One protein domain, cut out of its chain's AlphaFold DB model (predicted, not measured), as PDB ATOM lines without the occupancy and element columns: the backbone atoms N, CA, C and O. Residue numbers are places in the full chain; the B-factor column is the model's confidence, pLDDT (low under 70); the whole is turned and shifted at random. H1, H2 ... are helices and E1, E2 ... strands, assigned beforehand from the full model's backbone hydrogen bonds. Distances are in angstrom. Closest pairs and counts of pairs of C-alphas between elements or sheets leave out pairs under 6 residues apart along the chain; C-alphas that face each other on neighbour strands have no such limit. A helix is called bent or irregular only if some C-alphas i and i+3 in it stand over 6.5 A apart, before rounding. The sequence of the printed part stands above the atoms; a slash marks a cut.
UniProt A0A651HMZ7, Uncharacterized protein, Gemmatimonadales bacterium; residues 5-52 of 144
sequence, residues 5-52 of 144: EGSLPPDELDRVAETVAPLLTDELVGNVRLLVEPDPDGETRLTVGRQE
ATOM      1  N   GLU A   5     161.165 183.678 185.789       72.81
ATOM      2  CA  GLU A   5     162.008 184.868 185.813       72.81
ATOM      3  C   GLU A   5     162.582 185.098 184.418       72.81
ATOM      4  O   GLU A   5     162.877 184.148 183.694       72.81
ATOM      5  N   GLY A   6     162.751 186.351 184.012       73.38
ATOM      6  CA  GLY A   6     163.282 186.646 182.692       73.38
ATOM      7  C   GLY A   6     163.421 188.132 182.421       73.38
ATOM      8  O   GLY A   6     162.872 188.968 183.135       73.38
ATOM      9  N   SER A   7     164.170 188.440 181.368       73.44
ATOM     10  CA  SER A   7     164.452 189.810 180.916       73.44
ATOM     11  C   SER A   7     163.388 190.348 179.952       73.44
ATOM     12  O   SER A   7     163.552 191.438 179.405       73.44
ATOM     13  N   LEU A   8     162.336 189.564 179.694       77.69
ATOM     14  CA  LEU A   8     161.245 189.935 178.802       77.69
ATOM     15  C   LEU A   8     160.270 190.919 179.476       77.69
ATOM     16  O   LEU A   8     160.162 190.942 180.706       77.69
ATOM     17  N   PRO A   9     159.530 191.715 178.683       81.00
ATOM     18  CA  PRO A   9     158.401 192.497 179.168       81.00
ATOM     19  C   PRO A   9     157.382 191.640 179.949       81.00
ATOM     20  O   PRO A   9     157.179 190.472 179.602       81.00
ATOM     21  N   PRO A  10     156.706 192.192 180.978       76.19
ATOM     22  CA  PRO A  10     155.751 191.439 181.798       76.19
ATOM     23  C   PRO A  10     154.644 190.737 180.997       76.19
ATOM     24  O   PRO A  10     154.298 189.600 181.292       76.19
ATOM     25  N   ASP A  11     154.134 191.378 179.946       81.38
ATOM     26  CA  ASP A  11     153.089 190.838 179.072       81.38
ATOM     27  C   ASP A  11     153.564 189.659 178.206       81.38
ATOM     28  O   ASP A  11     152.776 188.776 177.864       81.38
ATOM     29  N   GLU A  12     154.854 189.608 177.871       79.00
ATOM     30  CA  GLU A  12     155.456 188.464 177.183       79.00
ATOM     31  C   GLU A  12     155.746 187.313 178.151       79.00
ATOM     32  O   GLU A  12     155.518 186.152 177.804       79.00
ATOM     33  N   LEU A  13     156.175 187.621 179.380       75.88
ATOM     34  CA  LEU A  13     156.342 186.621 180.438       75.88
ATOM     35  C   LEU A  13     155.017 185.925 180.768       75.88
ATOM     36  O   LEU A  13     154.999 184.698 180.875       75.88
ATOM     37  N   ASP A  14     153.913 186.672 180.849       77.81
ATOM     38  CA  ASP A  14     152.574 186.116 181.078       77.81
ATOM     39  C   ASP A  14     152.156 185.160 179.947       77.81
ATOM     40  O   ASP A  14     151.670 184.056 180.202       77.81
ATOM     41  N   ARG A  15     152.426 185.513 178.683       79.88
ATOM     42  CA  ARG A  15     152.146 184.633 177.531       79.88
ATOM     43  C   ARG A  15     152.982 183.358 177.545       79.88
ATOM     44  O   ARG A  15     152.475 182.282 177.217       79.88
ATOM     45  N   VAL A  16     154.259 183.457 177.913       76.81
ATOM     46  CA  VAL A  16     155.118 182.277 178.087       76.81
ATOM     47  C   VAL A  16     154.584 181.411 179.229       76.81
ATOM     48  O   VAL A  16     154.506 180.193 179.072       76.81
ATOM     49  N   ALA A  17     154.136 182.018 180.332       75.06
ATOM     50  CA  ALA A  17     153.526 181.307 181.450       75.06
ATOM     51  C   ALA A  17     152.291 180.508 181.021       75.06
ATOM     52  O   ALA A  17     152.213 179.312 181.296       75.06
ATOM     53  N   GLU A  18     151.363 181.135 180.293       81.12
ATOM     54  CA  GLU A  18     150.156 180.484 179.771       81.12
ATOM     55  C   GLU A  18     150.480 179.350 178.791       81.12
ATOM     56  O   GLU A  18     149.832 178.304 178.811       81.12
ATOM     57  N   THR A  19     151.511 179.532 177.963       82.25
ATOM     58  CA  THR A  19     151.933 178.536 176.967       82.25
ATOM     59  C   THR A  19     152.599 177.323 177.615       82.25
ATOM     60  O   THR A  19     152.391 176.189 177.183       82.25
ATOM     61  N   VAL A  20     153.399 177.543 178.660       75.88
ATOM     62  CA  VAL A  20     154.155 176.483 179.339       75.88
ATOM     63  C   VAL A  20     153.321 175.792 180.422       75.88
ATOM     64  O   VAL A  20     153.518 174.604 180.664       75.88
ATOM     65  N   ALA A  21     152.344 176.475 181.028       75.31
ATOM     66  CA  ALA A  21     151.452 175.926 182.054       75.31
ATOM     67  C   ALA A  21     150.862 174.533 181.731       75.31
ATOM     68  O   ALA A  21     150.977 173.655 182.586       75.31
ATOM     69  N   PRO A  22     150.287 174.266 180.540       80.44
ATOM     70  CA  PRO A  22     149.744 172.945 180.209       80.44
ATOM     71  C   PRO A  22     150.814 171.869 179.963       80.44
ATOM     72  O   PRO A  22     150.483 170.686 179.923       80.44
ATOM     73  N   LEU A  23     152.082 172.253 179.782       74.94
ATOM     74  CA  LEU A  23     153.205 171.336 179.553       74.94
ATOM     75  C   LEU A  23     153.887 170.900 180.860       74.94
ATOM     76  O   LEU A  23     154.728 170.001 180.847       74.94
ATOM     77  N   LEU A  24     153.541 171.530 181.981       70.81
ATOM     78  CA  LEU A  24     154.115 171.242 183.288       70.81
ATOM     79  C   LEU A  24     153.256 170.216 184.027       70.81
ATOM     80  O   LEU A  24     152.068 170.428 184.257       70.81
ATOM     81  N   THR A  25     153.870 169.109 184.436       71.38
ATOM     82  CA  THR A  25     153.242 168.141 185.341       71.38
ATOM     83  C   THR A  25     153.267 168.657 186.781       71.38
ATOM     84  O   THR A  25     154.152 169.430 187.153       71.38
ATOM     85  N   ASP A  26     152.342 168.194 187.626       63.47
ATOM     86  CA  ASP A  26     152.270 168.594 189.042       63.47
ATOM     87  C   ASP A  26     153.589 168.364 189.809       63.47
ATOM     88  O   ASP A  26     153.943 169.150 190.687       63.47
ATOM     89  N   GLU A  27     154.368 167.341 189.440       61.00
ATOM     90  CA  GLU A  27     155.694 167.072 190.021       61.00
ATOM     91  C   GLU A  27     156.740 168.150 189.692       61.00
ATOM     92  O   GLU A  27     157.672 168.376 190.471       61.00
ATOM     93  N   LEU A  28     156.604 168.824 188.549       62.06
ATOM     94  CA  LEU A  28     157.517 169.876 188.106       62.06
ATOM     95  C   LEU A  28     157.167 171.222 188.753       62.06
ATOM     96  O   LEU A  28     158.058 171.965 189.156       62.06
ATOM     97  N   VAL A  29     155.880 171.516 188.931       64.38
ATOM     98  CA  VAL A  29     155.382 172.837 189.356       64.38
ATOM     99  C   VAL A  29     155.976 173.343 190.684       64.38
ATOM    100  O   VAL A  29     156.041 174.555 190.874       64.38
ATOM    101  N   GLY A  30     156.424 172.453 191.578       62.97
ATOM    102  CA  GLY A  30     157.046 172.815 192.862       62.97
ATOM    103  C   GLY A  30     158.569 172.648 192.949       62.97
ATOM    104  O   GLY A  30     159.125 172.882 194.016       62.97
ATOM    105  N   ASN A  31     159.233 172.193 191.881       66.00
ATOM    106  CA  ASN A  31     160.657 171.822 191.909       66.00
ATOM    107  C   ASN A  31     161.501 172.502 190.830       66.00
ATOM    108  O   ASN A  31     162.734 172.437 190.884       66.00
ATOM    109  N   VAL A  32     160.865 173.107 189.826       70.25
ATOM    110  CA  VAL A  32     161.568 173.782 188.739       70.25
ATOM    111  C   VAL A  32     161.272 175.268 188.704       70.25
ATOM    112  O   VAL A  32     160.174 175.720 189.008       70.25
ATOM    113  N   ARG A  33     162.284 176.014 188.275       72.44
ATOM    114  CA  ARG A  33     162.218 177.428 187.941       72.44
ATOM    115  C   ARG A  33     162.434 177.572 186.442       72.44
ATOM    116  O   ARG A  33     163.306 176.912 185.875       72.44
ATOM    117  N   LEU A  34     161.663 178.443 185.805       77.75
ATOM    118  CA  LEU A  34     161.811 178.740 184.385       77.75
ATOM    119  C   LEU A  34     162.523 180.083 184.227       77.75
ATOM    120  O   LEU A  34     162.062 181.096 184.745       77.75
ATOM    121  N   LEU A  35     163.659 180.083 183.535       77.69
ATOM    122  CA  LEU A  35     164.364 181.289 183.120       77.69
ATOM    123  C   LEU A  35     164.082 181.536 181.637       77.69
ATOM    124  O   LEU A  35     164.339 180.658 180.813       77.69
ATOM    125  N   VAL A  36     163.552 182.712 181.309       81.56
ATOM    126  CA  VAL A  36     163.211 183.107 179.940       81.56
ATOM    127  C   VAL A  36     164.129 184.243 179.502       81.56
ATOM    128  O   VAL A  36     164.065 185.351 180.038       81.56
ATOM    129  N   GLU A  37     164.986 183.980 178.520       79.38
ATOM    130  CA  GLU A  37     165.936 184.962 177.995       79.38
ATOM    131  C   GLU A  37     165.784 185.107 176.479       79.38
ATOM    132  O   GLU A  37     165.607 184.105 175.782       79.38
ATOM    133  N   PRO A  38     165.862 186.336 175.938       75.69
ATOM    134  CA  PRO A  38     166.002 186.521 174.504       75.69
ATOM    135  C   PRO A  38     167.388 186.032 174.063       75.69
ATOM    136  O   PRO A  38     168.413 186.469 174.587       75.69
ATOM    137  N   ASP A  39     167.417 185.114 173.103       76.44
ATOM    138  CA  ASP A  39     168.634 184.699 172.415       76.44
ATOM    139  C   ASP A  39     169.071 185.840 171.471       76.44
ATOM    140  O   ASP A  39     168.212 186.490 170.865       76.44
ATOM    141  N   PRO A  40     170.377 186.114 171.295       71.31
ATOM    142  CA  PRO A  40     170.894 187.034 170.275       71.31
ATOM    143  C   PRO A  40     170.328 186.849 168.858       71.31
ATOM    144  O   PRO A  40     170.309 187.815 168.097       71.31
ATOM    145  N   ASP A  41     169.839 185.656 168.516       79.81
ATOM    146  CA  ASP A  41     169.249 185.342 167.209       79.81
ATOM    147  C   ASP A  41     167.749 185.705 167.098       79.81
ATOM    148  O   ASP A  41     167.122 185.475 166.066       79.81
ATOM    149  N   GLY A  42     167.162 186.303 168.143       72.06
ATOM    150  CA  GLY A  42     165.754 186.708 168.184       72.06
ATOM    151  C   GLY A  42     164.782 185.597 168.600       72.06
ATOM    152  O   GLY A  42     163.576 185.832 168.651       72.06
ATOM    153  N   GLU A  43     165.289 184.407 168.923       78.62
ATOM    154  CA  GLU A  43     164.508 183.320 169.519       78.62
ATOM    155  C   GLU A  43     164.394 183.488 171.044       78.62
ATOM    156  O   GLU A  43     165.234 184.113 171.689       78.62
ATOM    157  N   THR A  44     163.349 182.929 171.655       74.00
ATOM    158  CA  THR A  44     163.208 182.905 173.119       74.00
ATOM    159  C   THR A  44     163.798 181.613 173.669       74.00
ATOM    160  O   THR A  44     163.301 180.523 173.384       74.00
ATOM    161  N   ARG A  45     164.830 181.719 174.510       78.12
ATOM    162  CA  ARG A  45     165.423 180.575 175.201       78.12
ATOM    163  C   ARG A  45     164.734 180.363 176.546       78.12
ATOM    164  O   ARG A  45     164.756 181.232 177.414       78.12
ATOM    165  N   LEU A  46     164.162 179.172 176.728       77.38
ATOM    166  CA  LEU A  46     163.620 178.704 178.002       77.38
ATOM    167  C   LEU A  46     164.634 177.772 178.674       77.38
ATOM    168  O   LEU A  46     164.939 176.698 178.155       77.38
ATOM    169  N   THR A  47     165.132 178.158 179.844       77.50
ATOM    170  CA  THR A  47     166.014 177.326 180.666       77.50
ATOM    171  C   THR A  47     165.255 176.834 181.890       77.50
ATOM    172  O   THR A  47     164.700 177.624 182.649       77.50
ATOM    173  N   VAL A  48     165.243 175.518 182.101       75.25
ATOM    174  CA  VAL A  48     164.617 174.894 183.272       75.25
ATOM    175  C   VAL A  48     165.688 174.667 184.337       75.25
ATOM    176  O   VAL A  48     166.547 173.798 184.194       75.25
ATOM    177  N   GLY A  49     165.656 175.473 185.394       71.69
ATOM    178  CA  GLY A  49     166.486 175.316 186.586       71.69
ATOM    179  C   GLY A  49     165.767 174.522 187.675       71.69
ATOM    180  O   GLY A  49     164.546 174.376 187.648       71.69
ATOM    181  N   ARG A  50     166.516 174.021 188.662       71.94
ATOM    182  CA  ARG A  50     165.926 173.518 189.910       71.94
ATOM    183  C   ARG A  50     165.690 174.681 190.859       71.94
ATOM    184  O   ARG A  50     166.554 175.545 190.978       71.94
ATOM    185  N   GLN A  51     164.551 174.662 191.535       69.31
ATOM    186  CA  GLN A  51     164.285 175.567 192.641       69.31
ATOM    187  C   GLN A  51     165.196 175.188 193.817       69.31
ATOM    188  O   GLN A  51     165.223 174.030 194.245       69.31
ATOM    189  N   GLU A  52     165.974 176.144 194.320       76.12
ATOM    190  CA  GLU A  52     166.839 175.924 195.477       76.12
ATOM    191  C   GLU A  52     166.063 176.266 196.748       76.12
ATOM    192  O   GLU A  52     165.866 177.436 197.085       76.12
TER     193      GLU A  52
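This is residues 5 to 52 of the 144 residues of an uncharacterized protein of Gemmatimonadales bacterium (UniProt A0A651HMZ7). A twisted two-stranded hairpin, E1 and E2, has one longer helix, H1, slanting over one face, nearer to E1 than to E2, and leaves its other face bare. The short helix H2 makes the turn between H1 and E1 at one end, and residues 5 to 6 add a short parallel pairing beside E1. The printed part has 48 residues, with two named helices and two named strands in the order H1, H2, E1, E2; the sheet is antiparallel and the class is mixed, helices and strands. The whole is only just compact, close to loose, with a radius of gyration of the C-alphas of 11.1 A, and elongated, spanning 32 by 21 by 16 A.

E1 is residues 32 to 38, 19.6 A from first to last C-alpha, beginning at C-alpha 32 (161.568, 173.782, 188.739). E2 is residues 44 to 50, 19.4 A, ending at C-alpha 50 (165.926, 173.518, 189.910). H1 is residues 10 to 23, 20.4 A, beginning at C-alpha 10 (155.751, 191.439, 181.798); it is irregular, but only just: C-alphas 19 and 22 are 6.8 A apart. H2 is residues 26 to 29, 5.3 A.

E1 and E2 form a hairpin, antiparallel at 156 degrees between directions. N 35 and O 47, at 2.8 A, and N 37 and O 45, at 3.0 A, are within hydrogen-bond range. The closest C-alphas of H1 and E1 are those of Leu 13 and Val 36, 7.7 A apart. H1 is apart from E2 and from H2, and H2 is apart from E2. In H1, 8 of 10 O i to N i+4 pairs are within hydrogen-bond range; H2 is too short for such a pair.

The two C-alphas farthest apart, those of Asp 26 and Asp 41, are 32.3 A apart. The printed part has no cut, and the links H1 to H2, H2 to E1 and E1 to E2 are tight. The mean pLDDT of the printed part is 74.5; residues 26 to 31 and residue 51 are under 70.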